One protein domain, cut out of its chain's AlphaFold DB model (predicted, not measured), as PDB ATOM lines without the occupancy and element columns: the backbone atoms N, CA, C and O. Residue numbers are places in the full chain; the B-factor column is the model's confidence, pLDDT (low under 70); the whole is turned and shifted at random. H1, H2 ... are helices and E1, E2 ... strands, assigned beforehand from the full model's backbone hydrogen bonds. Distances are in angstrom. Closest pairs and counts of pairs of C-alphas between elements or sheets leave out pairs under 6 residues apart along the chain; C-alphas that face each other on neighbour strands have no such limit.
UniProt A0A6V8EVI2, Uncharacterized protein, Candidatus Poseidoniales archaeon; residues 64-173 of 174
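This is residues 64 to 173 of the 174 residues of an uncharacterized protein of Candidatus Poseidoniales archaeon (UniProt A0A6V8EVI2). A small sheet of three parallel strands, order E2 E1 E3, is the core, with the long helix H2 along one face and the short H1 on the opposite face. H3 and H4 lie toward the E3 edge, while the loop of residues 93 to 107 and the end of H4 reach out at opposite ends of the length. The printed part has 110 residues, in the order E1 H1 E2 H2 E3 H3 H4, mixed helices and strands. It is compact by its radius of gyration of the C-alphas, 13.8 A, yet elongated, spanning 47 by 25 by 20 A.

Find C-alpha 64 at (47.691, -16.894, -22.267), where E1, residues 64 to 68, begins. Beside it run E2, residues 87 to 92, and E3, residues 128 to 133, 16.5 A long. H2, residues 108 to 123, is 22.6 A long; H1 is residues 75 to 80. H3, residues 140 to 152, spans 18.4 A, and H4, residues 160 to 171, spans 17.3 A, ending at C-alpha 171 (57.669, -26.210, -25.106).

Look between E1 and E3 for N 66 and O 130, 2.9 A apart, and between E2 and E1 for N 89 and O 65, 2.8 A, both within hydrogen-bond range. H2 is on the sheet over E2 and E1, at a height of 9.3 A; the closest C-alphas of E2 and H2, Gly 89 and Thr 120, are 5.2 A apart. H1 is on the opposite face, over E1, at a height of 9.1 A, with C-alphas Thr 67 and Ala 77 the closest of E1 and H1 at 6.7 A. E1, H1, E2 is a strand-helix-strand unit, two parallel neighbour strands with a helix between, and E2, H2, E3 is a split one with E1 between its strands; both crossovers are right-handed. H3 and H4 only graze the sheet and are apart. Every O i to N i+4 pair is within range in H1, H2 and H3, and 7 of 8 in H4.

The C-alphas farthest apart, Asp 103 and Val 173, are 47.6 A apart. The printed part has no cut; the link E2 to H2 is long. Residues 172 to 173 have pLDDT under 70.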
ATOM      1  N   VAL A  64      48.509 -17.077 -23.475       98.06
ATOM      2  CA  VAL A  64      47.691 -16.894 -22.267       98.06
ATOM      3  C   VAL A  64      46.219 -16.865 -22.654       98.06
ATOM      4  O   VAL A  64      45.776 -16.029 -23.443       98.06
ATOM      5  N   LEU A  65      45.444 -17.793 -22.102       98.31
ATOM      6  CA  LEU A  65      44.064 -18.022 -22.503       98.31
ATOM      7  C   LEU A  65      43.076 -17.154 -21.722       98.31
ATOM      8  O   LEU A  65      42.964 -17.263 -20.504       98.31
ATOM      9  N   VAL A  66      42.250 -16.402 -22.445       98.50
ATOM     10  CA  VAL A  66      41.007 -15.804 -21.937       98.50
ATOM     11  C   VAL A  66      39.817 -16.545 -22.546       98.50
ATOM     12  O   VAL A  66      39.768 -16.793 -23.751       98.50
ATOM     13  N   THR A  67      38.824 -16.923 -21.740       97.88
ATOM     14  CA  THR A  67      37.625 -17.612 -22.255       97.88
ATOM     15  C   THR A  67      36.408 -16.704 -22.221       97.88
ATOM     16  O   THR A  67      36.140 -16.087 -21.194       97.88
ATOM     17  N   LEU A  68      35.637 -16.671 -23.307       97.88
ATOM     18  CA  LEU A  68      34.408 -15.894 -23.435       97.88
ATOM     19  C   LEU A  68      33.202 -16.819 -23.628       97.88
ATOM     20  O   LEU A  68      33.139 -17.628 -24.559       97.88
ATOM     21  N   GLY A  69      32.203 -16.632 -22.779       95.69
ATOM     22  CA  GLY A  69      31.002 -17.444 -22.714       95.69
ATOM     23  C   GLY A  69      31.169 -18.712 -21.878       95.69
ATOM     24  O   GLY A  69      32.258 -19.152 -21.531       95.69
ATOM     25  N   GLY A  70      30.029 -19.303 -21.551       93.69
ATOM     26  CA  GLY A  70      29.887 -20.481 -20.714       93.69
ATOM     27  C   GLY A  70      28.998 -20.177 -19.513       93.69
ATOM     28  O   GLY A  70      28.508 -19.057 -19.330       93.69
ATOM     29  N   GLY A  71      28.772 -21.209 -18.704       93.88
ATOM     30  CA  GLY A  71      28.163 -21.063 -17.387       93.88
ATOM     31  C   GLY A  71      29.178 -20.628 -16.329       93.88
ATOM     32  O   GLY A  71      30.372 -20.525 -16.599       93.88
ATOM     33  N   HIS A  72      28.681 -20.432 -15.112       93.25
ATOM     34  CA  HIS A  72      29.457 -19.993 -13.950       93.25
ATOM     35  C   HIS A  72      30.664 -20.899 -13.623       93.25
ATOM     36  O   HIS A  72      31.745 -20.397 -13.346       93.25
ATOM     37  N   TYR A  73      30.541 -22.216 -13.796       91.88
ATOM     38  CA  TYR A  73      31.619 -23.180 -13.522       91.88
ATOM     39  C   TYR A  73      32.608 -23.387 -14.684       91.88
ATOM     40  O   TYR A  73      33.187 -24.461 -14.815       91.88
ATOM     41  N   ALA A  74      32.734 -22.418 -15.599       91.12
ATOM     42  CA  ALA A  74      33.777 -22.347 -16.631       91.12
ATOM     43  C   ALA A  74      34.210 -23.707 -17.250       91.12
ATOM     44  O   ALA A  74      35.395 -24.051 -17.227       91.12
ATOM     45  N   PRO A  75      33.297 -24.524 -17.819       88.12
ATOM     46  CA  PRO A  75      33.600 -25.915 -18.194       88.12
ATOM     47  C   PRO A  75      34.744 -26.029 -19.211       88.12
ATOM     48  O   PRO A  75      35.487 -27.009 -19.232       88.12
ATOM     49  N   LYS A  76      34.898 -25.010 -20.060       89.19
ATOM     50  CA  LYS A  76      35.948 -24.961 -21.069       89.19
ATOM     51  C   LYS A  76      37.324 -24.679 -20.478       89.19
ATOM     52  O   LYS A  76      38.273 -25.377 -20.828       89.19
ATOM     53  N   ALA A  77      37.400 -23.691 -19.590       93.38
ATOM     54  CA  ALA A  77      38.620 -23.349 -18.875       93.38
ATOM     55  C   ALA A  77      39.045 -24.495 -17.955       93.38
ATOM     56  O   ALA A  77      40.208 -24.858 -17.968       93.38
ATOM     57  N   ASN A  78      38.100 -25.149 -17.266       93.38
ATOM     58  CA  ASN A  78      38.371 -26.362 -16.487       93.38
ATOM     59  C   ASN A  78      39.083 -27.438 -17.309       93.38
ATOM     60  O   ASN A  78      40.070 -28.000 -16.860       93.38
ATOM     61  N   LYS A  79      38.593 -27.725 -18.523       92.75
ATOM     62  CA  LYS A  79      39.228 -28.730 -19.382       92.75
ATOM     63  C   LYS A  79      40.629 -28.301 -19.827       92.75
ATOM     64  O   LYS A  79      41.517 -29.134 -19.860       92.75
ATOM     65  N   LEU A  80      40.796 -27.040 -20.220       94.31
ATOM     66  CA  LEU A  80      42.066 -26.535 -20.744       94.31
ATOM     67  C   LEU A  80      43.119 -26.349 -19.647       94.31
ATOM     68  O   LEU A  80      44.275 -26.655 -19.885       94.31
ATOM     69  N   GLY A  81      42.727 -25.921 -18.450       92.88
ATOM     70  CA  GLY A  81      43.634 -25.706 -17.318       92.88
ATOM     71  C   GLY A  81      44.120 -26.981 -16.635       92.88
ATOM     72  O   GLY A  81      44.933 -26.897 -15.728       92.88
ATOM     73  N   LEU A  82      43.614 -28.149 -17.041       93.31
ATOM     74  CA  LEU A  82      44.158 -29.449 -16.638       93.31
ATOM     75  C   LEU A  82      45.304 -29.911 -17.550       93.31
ATOM     76  O   LEU A  82      45.975 -30.887 -17.226       93.31
ATOM     77  N   GLU A  83      45.494 -29.262 -18.699       94.81
ATOM     78  CA  GLU A  83      46.597 -29.564 -19.608       94.81
ATOM     79  C   GLU A  83      47.862 -28.844 -19.129       94.81
ATOM     80  O   GLU A  83      47.802 -27.722 -18.621       94.81
ATOM     81  N   ASN A  84      49.017 -29.487 -19.301       90.56
ATOM     82  CA  ASN A  84      50.290 -28.926 -18.857       90.56
ATOM     83  C   ASN A  84      50.604 -27.612 -19.582       90.56
ATOM     84  O   ASN A  84      50.327 -27.468 -20.775       90.56
ATOM     85  N   ASN A  85      51.228 -26.690 -18.850       91.38
ATOM     86  CA  ASN A  85      51.738 -25.411 -19.342       91.38
ATOM     87  C   ASN A  85      50.668 -24.483 -19.948       91.38
ATOM     88  O   ASN A  85      50.957 -23.593 -20.746       91.38
ATOM     89  N   VAL A  86      49.402 -24.684 -19.579       94.94
ATOM     90  CA  VAL A  86      48.317 -23.785 -19.966       94.94
ATOM     91  C   VAL A  86      48.197 -22.649 -18.957       94.94
ATOM     92  O   VAL A  86      47.772 -22.849 -17.819       94.94
ATOM     93  N   TRP A  87      48.472 -21.427 -19.409       95.75
ATOM     94  CA  TRP A  87      48.212 -20.212 -18.641       95.75
ATOM     95  C   TRP A  87      46.792 -19.707 -18.884       95.75
ATOM     96  O   TRP A  87      46.384 -19.478 -20.026       95.75
ATOM     97  N   ILE A  88      46.031 -19.508 -17.809       96.25
ATOM     98  CA  ILE A  88      44.656 -19.001 -17.864       96.25
ATOM     99  C   ILE A  88      44.605 -17.612 -17.232       96.25
ATOM    100  O   ILE A  88      45.002 -17.419 -16.086       96.25
ATOM    101  N   GLY A  89      44.094 -16.650 -17.997       96.44
ATOM    102  CA  GLY A  89      43.739 -15.319 -17.527       96.44
ATOM    103  C   GLY A  89      42.288 -15.257 -17.050       96.44
ATOM    104  O   GLY A  89      41.780 -16.137 -16.359       96.44
ATOM    105  N   HIS A  90      41.584 -14.194 -17.429       97.69
ATOM    106  CA  HIS A  90      40.179 -14.039 -17.060       97.69
ATOM    107  C   HIS A  90      39.238 -14.990 -17.823       97.69
ATOM    108  O   HIS A  90      39.460 -15.365 -18.976       97.69
ATOM    109  N   MET A  91      38.122 -15.335 -17.179       98.06
ATOM    110  CA  MET A  91      37.078 -16.205 -17.722       98.06
ATOM    111  C   MET A  91      35.739 -15.466 -17.658       98.06
ATOM    112  O   MET A  91      35.191 -15.275 -16.580       98.06
ATOM    113  N   LEU A  92      35.193 -15.028 -18.788       97.88
ATOM    114  CA  LEU A  92      33.983 -14.209 -18.838       97.88
ATOM    115  C   LEU A  92      32.780 -15.080 -19.188       97.88
ATOM    116  O   LEU A  92      32.698 -15.607 -20.294       97.88
ATOM    117  N   ALA A  93      31.821 -15.209 -18.274       96.44
ATOM    118  CA  ALA A  93      30.572 -15.920 -18.542       96.44
ATOM    119  C   ALA A  93      29.652 -15.145 -19.492       96.44
ATOM    120  O   ALA A  93      29.851 -13.963 -19.769       96.44
ATOM    121  N   ASN A  94      28.559 -15.789 -19.919       94.69
ATOM    122  CA  ASN A  94      27.533 -15.137 -20.744       94.69
ATOM    123  C   ASN A  94      26.974 -13.873 -20.078       94.69
ATOM    124  O   ASN A  94      26.789 -12.857 -20.740       94.69
ATOM    125  N   HIS A  95      26.700 -13.943 -18.773       93.12
ATOM    126  CA  HIS A  95      26.122 -12.829 -18.021       93.12
ATOM    127  C   HIS A  95      27.127 -11.694 -17.774       93.12
ATOM    128  O   HIS A  95      26.711 -10.562 -17.548       93.12
ATOM    129  N   SER A  96      28.432 -11.970 -17.867       95.44
ATOM    130  CA  SER A  96      29.502 -10.971 -17.741       95.44
ATOM    131  C   SER A  96      29.680 -10.129 -19.012       95.44
ATOM    132  O   SER A  96      30.391  -9.125 -18.989       95.44
ATOM    133  N   LEU A  97      29.034 -10.519 -20.120       96.69
ATOM    134  CA  LEU A  97      29.042  -9.809 -21.400       96.69
ATOM    135  C   LEU A  97      27.631  -9.299 -21.734       96.69
ATOM    136  O   LEU A  97      26.965  -9.849 -22.616       96.69
ATOM    137  N   PRO A  98      27.138  -8.267 -21.026       95.38
ATOM    138  CA  PRO A  98      25.794  -7.756 -21.237       95.38
ATOM    139  C   PRO A  98      25.709  -7.028 -22.582       95.38
ATOM    140  O   PRO A  98      26.229  -5.927 -22.768       95.38
ATOM    141  N   PHE A  99      25.031  -7.673 -23.526       97.50
ATOM    142  CA  PHE A  99      24.611  -7.074 -24.787       97.50
ATOM    143  C   PHE A  99      23.207  -6.488 -24.650       97.50
ATOM    144  O   PHE A  99      22.331  -7.108 -24.046       97.50
ATOM    145  N   GLY A 100      22.992  -5.337 -25.284       96.88
ATOM    146  CA  GLY A 100      21.666  -4.802 -25.561       96.88
ATOM    147  C   GLY A 100      20.961  -5.549 -26.699       96.88
ATOM    148  O   GLY A 100      20.992  -6.780 -26.805       96.88
ATOM    149  N   SER A 101      20.306  -4.788 -27.568       97.06
ATOM    150  CA  SER A 101      19.626  -5.313 -28.754       97.06
ATOM    151  C   SER A 101      20.577  -5.411 -29.952       97.06
ATOM    152  O   SER A 101      21.738  -5.031 -29.869       97.06
ATOM    153  N   GLN A 102      20.108  -5.946 -31.079       96.62
ATOM    154  CA  GLN A 102      20.924  -5.977 -32.296       96.62
ATOM    155  C   GLN A 102      21.112  -4.575 -32.905       96.62
ATOM    156  O   GLN A 102      22.178  -4.305 -33.452       96.62
ATOM    157  N   ASP A 103      20.108  -3.703 -32.782       97.12
ATOM    158  CA  ASP A 103      20.142  -2.331 -33.307       97.12
ATOM    159  C   ASP A 103      20.892  -1.374 -32.370       97.12
ATOM    160  O   ASP A 103      21.515  -0.415 -32.815       97.12
ATOM    161  N   ASP A 104      20.873  -1.678 -31.072       97.31
ATOM    162  CA  ASP A 104      21.661  -1.000 -30.046       97.31
ATOM    163  C   ASP A 104      22.325  -2.030 -29.114       97.31
ATOM    164  O   ASP A 104      21.775  -2.379 -28.061       97.31
ATOM    165  N   PRO A 105      23.497  -2.568 -29.508       97.12
ATOM    166  CA  PRO A 105      24.243  -3.543 -28.711       97.12
ATOM    167  C   PRO A 105      24.758  -3.013 -27.375       97.12
ATOM    168  O   PRO A 105      25.113  -3.812 -26.503       97.12
ATOM    169  N   GLY A 106      24.844  -1.689 -27.218       97.56
ATOM    170  CA  GLY A 106      25.585  -1.053 -26.138       97.56
ATOM    171  C   GLY A 106      27.092  -1.349 -26.181       97.56
ATOM    172  O   GLY A 106      27.623  -1.947 -27.123       97.56
ATOM    173  N   ILE A 107      27.793  -0.920 -25.127       97.25
ATOM    174  CA  ILE A 107      29.266  -0.989 -25.035       97.25
ATOM    175  C   ILE A 107      29.784  -1.853 -23.880       97.25
ATOM    176  O   ILE A 107      30.975  -2.141 -23.826       97.25
ATOM    177  N   LEU A 108      28.921  -2.262 -22.946       97.94
ATOM    178  CA  LEU A 108      29.351  -2.913 -21.704       97.94
ATOM    179  C   LEU A 108      30.034  -4.262 -21.956       97.94
ATOM    180  O   LEU A 108      31.079  -4.529 -21.377       97.94
ATOM    181  N   TRP A 109      29.509  -5.083 -22.872       98.25
ATOM    182  CA  TRP A 109      30.166  -6.323 -23.299       98.25
ATOM    183  C   TRP A 109      31.609  -6.084 -23.778       98.25
ATOM    184  O   TRP A 109      32.502  -6.868 -23.469       98.25
ATOM    185  N   LYS A 110      31.839  -4.984 -24.504       98.06
ATOM    186  CA  LYS A 110      33.145  -4.606 -25.050       98.06
ATOM    187  C   LYS A 110      34.080  -4.186 -23.920       98.06
ATOM    188  O   LYS A 110      35.187  -4.698 -23.822       98.06
ATOM    189  N   GLN A 111      33.590  -3.334 -23.020       98.25
ATOM    190  CA  GLN A 111      34.330  -2.882 -21.840       98.25
ATOM    191  C   GLN A 111      34.722  -4.038 -20.913       98.25
ATOM    192  O   GLN A 111      35.839  -4.045 -20.405       98.25
ATOM    193  N   SER A 112      33.847  -5.032 -20.724       97.94
ATOM    194  CA  SER A 112      34.168  -6.241 -19.957       97.94
ATOM    195  C   SER A 112      35.340  -7.010 -20.574       97.94
ATOM    196  O   SER A 112      36.249  -7.419 -19.853       97.94
ATOM    197  N   ILE A 113      35.335  -7.192 -21.901       98.56
ATOM    198  CA  ILE A 113      36.434  -7.851 -22.623       98.56
ATOM    199  C   ILE A 113      37.720  -7.034 -22.476       98.56
ATOM    200  O   ILE A 113      38.743  -7.586 -22.087       98.56
ATOM    201  N   ASP A 114      37.662  -5.724 -22.718       98.56
ATOM    202  CA  ASP A 114      38.833  -4.844 -22.649       98.56
ATOM    203  C   ASP A 114      39.467  -4.846 -21.252       98.56
ATOM    204  O   ASP A 114      40.685  -4.964 -21.118       98.56
ATOM    205  N   ALA A 115      38.647  -4.783 -20.200       97.19
ATOM    206  CA  ALA A 115      39.116  -4.831 -18.819       97.19
ATOM    207  C   ALA A 115      39.778  -6.176 -18.481       97.19
ATOM    208  O   ALA A 115      40.844  -6.205 -17.864       97.19
ATOM    209  N   ALA A 116      39.174  -7.283 -18.918       97.62
ATOM    210  CA  ALA A 116      39.726  -8.616 -18.725       97.62
ATOM    211  C   ALA A 116      41.075  -8.786 -19.432       97.62
ATOM    212  O   ALA A 116      42.037  -9.232 -18.814       97.62
ATOM    213  N   LEU A 117      41.171  -8.378 -20.700       98.44
ATOM    214  CA  LEU A 117      42.413  -8.448 -21.469       98.44
ATOM    215  C   LEU A 117      43.508  -7.575 -20.849       98.44
ATOM    216  O   LEU A 117      44.633  -8.038 -20.684       98.44
ATOM    217  N   ALA A 118      43.182  -6.345 -20.443       97.19
ATOM    218  CA  ALA A 118      44.139  -5.447 -19.806       97.19
ATOM    219  C   ALA A 118      44.663  -6.007 -18.473       97.19
ATOM    220  O   ALA A 118      45.861  -5.944 -18.203       97.19
ATOM    221  N   SER A 119      43.781  -6.578 -17.650       96.38
ATOM    222  CA  SER A 119      44.160  -7.223 -16.390       96.38
ATOM    223  C   SER A 119      45.028  -8.465 -16.628       96.38
ATOM    224  O   SER A 119      46.094  -8.603 -16.026       96.38
ATOM    225  N   THR A 120      44.650  -9.321 -17.585       97.00
ATOM    226  CA  THR A 120      45.470 -10.471 -17.994       97.00
ATOM    227  C   THR A 120      46.841 -10.023 -18.505       97.00
ATOM    228  O   THR A 120      47.850 -10.582 -18.091       97.00
ATOM    229  N   GLN A 121      46.929  -8.958 -19.302       96.56
ATOM    230  CA  GLN A 121      48.216  -8.456 -19.793       96.56
ATOM    231  C   GLN A 121      49.140  -7.972 -18.673       96.56
ATOM    232  O   GLN A 121      50.355  -8.152 -18.769       96.56
ATOM    233  N   LYS A 122      48.580  -7.363 -17.619       95.38
ATOM    234  CA  LYS A 122      49.341  -6.939 -16.435       95.38
ATOM    235  C   LYS A 122      49.875  -8.133 -15.642       95.38
ATOM    236  O   LYS A 122      51.010  -8.078 -15.181       95.38
ATOM    237  N   ALA A 123      49.072  -9.187 -15.485       94.50
ATOM    238  CA  ALA A 123      49.466 -10.398 -14.764       94.50
ATOM    239  C   ALA A 123      50.485 -11.250 -15.544       94.50
ATOM    240  O   ALA A 123      51.347 -11.877 -14.935       94.50
ATOM    241  N   PHE A 124      50.417 -11.222 -16.878       96.12
ATOM    242  CA  PHE A 124      51.268 -12.000 -17.781       96.12
ATOM    243  C   PHE A 124      52.047 -11.085 -18.746       96.12
ATOM    244  O   PHE A 124      51.785 -11.063 -19.956       96.12
ATOM    245  N   PRO A 125      52.996 -10.270 -18.246       96.06
ATOM    246  CA  PRO A 125      53.754  -9.351 -19.087       96.06
ATOM    247  C   PRO A 125      54.546 -10.114 -20.156       96.06
ATOM    248  O   PRO A 125      55.298 -11.035 -19.842       96.06
ATOM    249  N   GLY A 126      54.376  -9.711 -21.418       97.00
ATOM    250  CA  GLY A 126      55.014 -10.347 -22.575       97.00
ATOM    251  C   GLY A 126      54.340 -11.635 -23.063       97.00
ATOM    252  O   GLY A 126      54.820 -12.217 -24.031       97.00
ATOM    253  N   GLY A 127      53.249 -12.077 -22.429       97.38
ATOM    254  CA  GLY A 127      52.456 -13.214 -22.898       97.38
ATOM    255  C   GLY A 127      51.613 -12.864 -24.123       97.38
ATOM    256  O   GLY A 127      51.203 -11.714 -24.300       97.38
ATOM    257  N   VAL A 128      51.337 -13.860 -24.962       98.00
ATOM    258  CA  VAL A 128      50.486 -13.722 -26.150       98.00
ATOM    259  C   VAL A 128      49.051 -14.053 -25.758       98.00
ATOM    260  O   VAL A 128      48.667 -15.217 -25.660       98.00
ATOM    261  N   ILE A 129      48.240 -13.029 -25.501       98.56
ATOM    262  CA  ILE A 129      46.851 -13.245 -25.089       98.56
ATOM    263  C   ILE A 129      46.018 -13.723 -26.277       98.56
ATOM    264  O   ILE A 129      45.941 -13.059 -27.311       98.56
ATOM    265  N   VAL A 130      45.331 -14.847 -26.090       98.44
ATOM    266  CA  VAL A 130      44.392 -15.417 -27.059       98.44
ATOM    267  C   VAL A 130      43.047 -15.693 -26.407       98.44
ATOM    268  O   VAL A 130      42.945 -15.990 -25.217       98.44
ATOM    269  N   CYS A 131      41.985 -15.613 -27.199       98.19
ATOM    270  CA  CYS A 131      40.627 -15.841 -26.736       98.19
ATOM    271  C   CYS A 131      40.065 -17.174 -27.234       98.19
ATOM    272  O   CYS A 131      40.207 -17.536 -28.400       98.19
ATOM    273  N   ASN A 132      39.321 -17.882 -26.386       97.12
ATOM    274  CA  ASN A 132      38.428 -18.958 -26.813       97.12
ATOM    275  C   ASN A 132      36.970 -18.553 -26.586       97.12
ATOM    276  O   ASN A 132      36.611 -18.119 -25.498       97.12
ATOM    277  N   ILE A 133      36.121 -18.725 -27.603       96.19
ATOM    278  CA  ILE A 133      34.696 -18.375 -27.524       96.19
ATOM    279  C   ILE A 133      33.841 -19.643 -27.517       96.19
ATOM    280  O   ILE A 133      33.877 -20.433 -28.470       96.19
ATOM    281  N   GLU A 134      32.994 -19.793 -26.497       94.06
ATOM    282  CA  GLU A 134      31.943 -20.809 -26.483       94.06
ATOM    283  C   GLU A 134      30.825 -20.399 -27.447       94.06
ATOM    284  O   GLU A 134      29.999 -19.526 -27.179       94.06
ATOM    285  N   LYS A 135      30.792 -21.017 -28.629       91.00
ATOM    286  CA  LYS A 135      29.915 -20.566 -29.718       91.00
ATOM    287  C   LYS A 135      28.441 -20.600 -29.335       91.00
ATOM    288  O   LYS A 135      27.697 -19.721 -29.768       91.00
ATOM    289  N   LYS A 136      28.010 -21.596 -28.555       91.88
ATOM    290  CA  LYS A 136      26.595 -21.767 -28.187       91.88
ATOM    291  C   LYS A 136      26.108 -20.748 -27.155       91.88
ATOM    292  O   LYS A 136      24.905 -20.644 -26.944       91.88
ATOM    293  N   SER A 137      27.014 -19.974 -26.565       93.62
ATOM    294  CA  SER A 137      26.690 -18.975 -25.551       93.62
ATOM    295  C   SER A 137      26.087 -17.680 -26.081       93.62
ATOM    296  O   SER A 137      25.418 -16.971 -25.337       93.62
ATOM    297  N   PHE A 138      26.315 -17.366 -27.353       95.81
ATOM    298  CA  PHE A 138      25.984 -16.066 -27.930       95.81
ATOM    299  C   PHE A 138      25.088 -16.218 -29.158       95.81
ATOM    300  O   PHE A 138      25.120 -17.232 -29.858       95.81
ATOM    301  N   LYS A 139      24.305 -15.186 -29.474       96.88
ATOM    302  CA  LYS A 139      23.609 -15.079 -30.763       96.88
ATOM    303  C   LYS A 139      24.619 -14.835 -31.889       96.88
ATOM    304  O   LYS A 139      25.743 -14.397 -31.654       96.88
ATOM    305  N   GLY A 140      24.217 -15.101 -33.134       97.69
ATOM    306  CA  GLY A 140      25.082 -14.914 -34.306       97.69
ATOM    307  C   GLY A 140      25.674 -13.509 -34.405       97.69
ATOM    308  O   GLY A 140      26.887 -13.380 -34.520       97.69
ATOM    309  N   TRP A 141      24.834 -12.480 -34.278       97.75
ATOM    310  CA  TRP A 141      25.261 -11.082 -34.346       97.75
ATOM    311  C   TRP A 141      26.190 -10.687 -33.186       97.75
ATOM    312  O   TRP A 141      27.184 -10.011 -33.417       97.75
ATOM    313  N   GLN A 142      25.941 -11.185 -31.966       98.00
ATOM    314  CA  GLN A 142      26.812 -10.947 -30.804       98.00
ATOM    315  C   GLN A 142      28.208 -11.520 -31.043       98.00
ATOM    316  O   GLN A 142      29.200 -10.834 -30.831       98.00
ATOM    317  N   ARG A 143      28.296 -12.762 -31.548       97.62
ATOM    318  CA  ARG A 143      29.590 -13.368 -31.888       97.62
ATOM    319  C   ARG A 143      30.349 -12.542 -32.914       97.62
ATOM    320  O   ARG A 143      31.546 -12.376 -32.747       97.62
ATOM    321  N   GLN A 144      29.674 -12.036 -33.948       98.00
ATOM    322  CA  GLN A 144      30.341 -11.215 -34.959       98.00
ATOM    323  C   GLN A 144      30.899  -9.923 -34.368       98.00
ATOM    324  O   GLN A 144      32.044  -9.596 -34.642       98.00
ATOM    325  N   LEU A 145      30.157  -9.251 -33.483       98.31
ATOM    326  CA  LEU A 145      30.675  -8.072 -32.783       98.31
ATOM    327  C   LEU A 145      31.894  -8.399 -31.913       98.31
ATOM    328  O   LEU A 145      32.860  -7.642 -31.925       98.31
ATOM    329  N   ILE A 146      31.880  -9.534 -31.202       98.38
ATOM    330  CA  ILE A 146      33.036  -9.985 -30.411       98.38
ATOM    331  C   ILE A 146      34.236 -10.258 -31.324       98.38
ATOM    332  O   ILE A 146      35.325  -9.769 -31.041       98.38
ATOM    333  N   TYR A 147      34.047 -11.003 -32.418       98.56
ATOM    334  CA  TYR A 147      35.116 -11.298 -33.375       98.56
ATOM    335  C   TYR A 147      35.707 -10.021 -33.974       98.56
ATOM    336  O   TYR A 147      36.917  -9.842 -33.905       98.56
ATOM    337  N   SER A 148      34.869  -9.115 -34.488       98.56
ATOM    338  CA  SER A 148      35.325  -7.848 -35.069       98.56
ATOM    339  C   SER A 148      36.041  -6.965 -34.051       98.56
ATOM    340  O   SER A 148      37.017  -6.307 -34.392       98.56
ATOM    341  N   HIS A 149      35.581  -6.949 -32.795       98.69
ATOM    342  CA  HIS A 149      36.257  -6.205 -31.735       98.69
ATOM    343  C   HIS A 149      37.642  -6.779 -31.437       98.69
ATOM    344  O   HIS A 149      38.620  -6.041 -31.517       98.69
ATOM    345  N   LEU A 150      37.738  -8.085 -31.164       98.69
ATOM    346  CA  LEU A 150      39.009  -8.756 -30.868       98.69
ATOM    347  C   LEU A 150      40.006  -8.627 -32.027       98.69
ATOM    348  O   LEU A 150      41.166  -8.302 -31.795       98.69
ATOM    349  N   GLU A 151      39.541  -8.774 -33.269       98.50
ATOM    350  CA  GLU A 151      40.349  -8.537 -34.470       98.50
ATOM    351  C   GLU A 151      40.855  -7.090 -34.540       98.50
ATOM    352  O   GLU A 151      42.040  -6.865 -34.786       98.50
ATOM    353  N   SER A 152      39.999  -6.101 -34.250       98.44
ATOM    354  CA  SER A 152      40.382  -4.680 -34.286       98.44
ATOM    355  C   SER A 152      41.465  -4.301 -33.270       98.44
ATOM    356  O   SER A 152      42.170  -3.314 -33.476       98.44
ATOM    357  N   ILE A 153      41.609  -5.084 -32.196       98.06
ATOM    358  CA  ILE A 153      42.643  -4.909 -31.168       98.06
ATOM    359  C   ILE A 153      43.760  -5.960 -31.262       98.06
ATOM    360  O   ILE A 153      44.614  -6.020 -30.383       98.06
ATOM    361  N   GLY A 154      43.772  -6.777 -32.323       98.00
ATOM    362  CA  GLY A 154      44.833  -7.747 -32.595       98.00
ATOM    363  C   GLY A 154      44.851  -8.977 -31.681       98.00
ATOM    364  O   GLY A 154      45.891  -9.618 -31.566       98.00
ATOM    365  N   VAL A 155      43.736  -9.321 -31.030       98.56
ATOM    366  CA  VAL A 155      43.624 -10.516 -30.178       98.56
ATOM    367  C   VAL A 155      43.054 -11.680 -30.982       98.56
ATOM    368  O   VAL A 155      41.928 -11.629 -31.480       98.56
ATOM    369  N   GLU A 156      43.824 -12.761 -31.087       98.12
ATOM    370  CA  GLU A 156      43.423 -13.943 -31.847       98.12
ATOM    371  C   GLU A 156      42.317 -14.733 -31.132       98.12
ATOM    372  O   GLU A 156      42.357 -14.940 -29.915       98.12
ATOM    373  N   VAL A 157      41.338 -15.236 -31.897       98.19
ATOM    374  CA  VAL A 157      40.355 -16.203 -31.391       98.19
ATOM    375  C   VAL A 157      40.676 -17.611 -31.871       98.19
ATOM    376  O   VAL A 157      40.479 -17.958 -33.036       98.19
ATOM    377  N   VAL A 158      41.060 -18.467 -30.932       97.12
ATOM    378  CA  VAL A 158      41.540 -19.822 -31.196       97.12
ATOM    379  C   VAL A 158      40.513 -20.881 -30.810       97.12
ATOM    380  O   VAL A 158      39.729 -20.755 -29.861       97.12
ATOM    381  N   ARG A 159      40.501 -21.988 -31.557       95.69
ATOM    382  CA  ARG A 159      39.791 -23.209 -31.144       95.69
ATOM    383  C   ARG A 159      40.653 -23.980 -30.151       95.69
ATOM    384  O   ARG A 159      41.864 -23.868 -30.170       95.69
ATOM    385  N   THR A 160      40.027 -24.842 -29.359       94.62
ATOM    386  CA  THR A 160      40.693 -25.663 -28.329       94.62
ATOM    387  C   THR A 160      41.905 -26.414 -28.846       94.62
ATOM    388  O   THR A 160      42.968 -26.286 -28.268       94.62
ATOM    389  N   ASN A 161      41.764 -27.159 -29.944       95.00
ATOM    390  CA  ASN A 161      42.885 -27.938 -30.458       95.00
ATOM    391  C   ASN A 161      44.003 -27.020 -30.959       95.00
ATOM    392  O   ASN A 161      45.151 -27.276 -30.653       95.00
ATOM    393  N   ALA A 162      43.666 -25.929 -31.656       96.12
ATOM    394  CA  ALA A 162      44.664 -24.961 -32.110       96.12
ATOM    395  C   ALA A 162      45.421 -24.339 -30.927       96.12
ATOM    396  O   ALA A 162      46.640 -24.283 -30.961       96.12
ATOM    397  N   PHE A 163      44.713 -23.969 -29.856       96.88
ATOM    398  CA  PHE A 163      45.329 -23.474 -28.628       96.88
ATOM    399  C   PHE A 163      46.292 -24.493 -28.006       96.88
ATOM    400  O   PHE A 163      47.416 -24.145 -27.675       96.88
ATOM    401  N   LEU A 164      45.884 -25.759 -27.887       96.06
ATOM    402  CA  LEU A 164      46.754 -26.800 -27.330       96.06
ATOM    403  C   LEU A 164      47.983 -27.069 -28.208       96.06
ATOM    404  O   LEU A 164      49.052 -27.336 -27.674       96.06
ATOM    405  N   GLU A 165      47.861 -26.974 -29.533       95.50
ATOM    406  CA  GLU A 165      49.020 -27.057 -30.428       95.50
ATOM    407  C   GLU A 165      49.957 -25.847 -30.274       95.50
ATOM    408  O   GLU A 165      51.171 -26.023 -30.299       95.50
ATOM    409  N   MET A 166      49.426 -24.637 -30.041       94.56
ATOM    410  CA  MET A 166      50.255 -23.462 -29.725       94.56
ATOM    411  C   MET A 166      51.052 -23.666 -28.436       94.56
ATOM    412  O   MET A 166      52.250 -23.408 -28.422       94.56
ATOM    413  N   VAL A 167      50.400 -24.167 -27.380       94.44
ATOM    414  CA  VAL A 167      51.050 -24.459 -26.092       94.44
ATOM    415  C   VAL A 167      52.177 -25.471 -26.292       94.44
ATOM    416  O   VAL A 167      53.316 -25.195 -25.934       94.44
ATOM    417  N   LYS A 168      51.910 -26.608 -26.948       92.94
ATOM    418  CA  LYS A 168      52.947 -27.617 -27.234       92.94
ATOM    419  C   LYS A 168      54.121 -27.041 -28.027       92.94
ATOM    420  O   LYS A 168      55.268 -27.282 -27.668       92.94
ATOM    421  N   GLY A 169      53.839 -26.245 -29.060       88.62
ATOM    422  CA  GLY A 169      54.865 -25.634 -29.904       88.62
ATOM    423  C   GLY A 169      55.823 -24.704 -29.151       88.62
ATOM    424  O   GLY A 169      56.977 -24.588 -29.550       88.62
ATOM    425  N   CYS A 170      55.391 -24.082 -28.050       84.69
ATOM    426  CA  CYS A 170      56.271 -23.278 -27.196       84.69
ATOM    427  C   CYS A 170      57.257 -24.132 -26.379       84.69
ATOM    428  O   CYS A 170      58.381 -23.696 -26.146       84.69
ATOM    429  N   HIS A 171      56.869 -25.350 -25.989       73.44
ATOM    430  CA  HIS A 171      57.669 -26.210 -25.106       73.44
ATOM    431  C   HIS A 171      58.472 -27.292 -25.834       73.44
ATOM    432  O   HIS A 171      59.349 -27.899 -25.233       73.44
ATOM    433  N   GLU A 172      58.227 -27.525 -27.124       67.50
ATOM    434  CA  GLU A 172      59.094 -28.368 -27.964       67.50
ATOM    435  C   GLU A 172      60.354 -27.625 -28.462       67.50
ATOM    436  O   GLU A 172      61.256 -28.246 -29.023       67.50
ATOM    437  N   VAL A 173      60.420 -26.300 -28.276       52.88
ATOM    438  CA  VAL A 173      61.488 -25.417 -28.794       52.88
ATOM    439  C   VAL A 173      62.448 -24.924 -27.688       52.88
ATOM    440  O   VAL A 173      63.451 -24.278 -27.998       52.88
TER     441      VAL A 173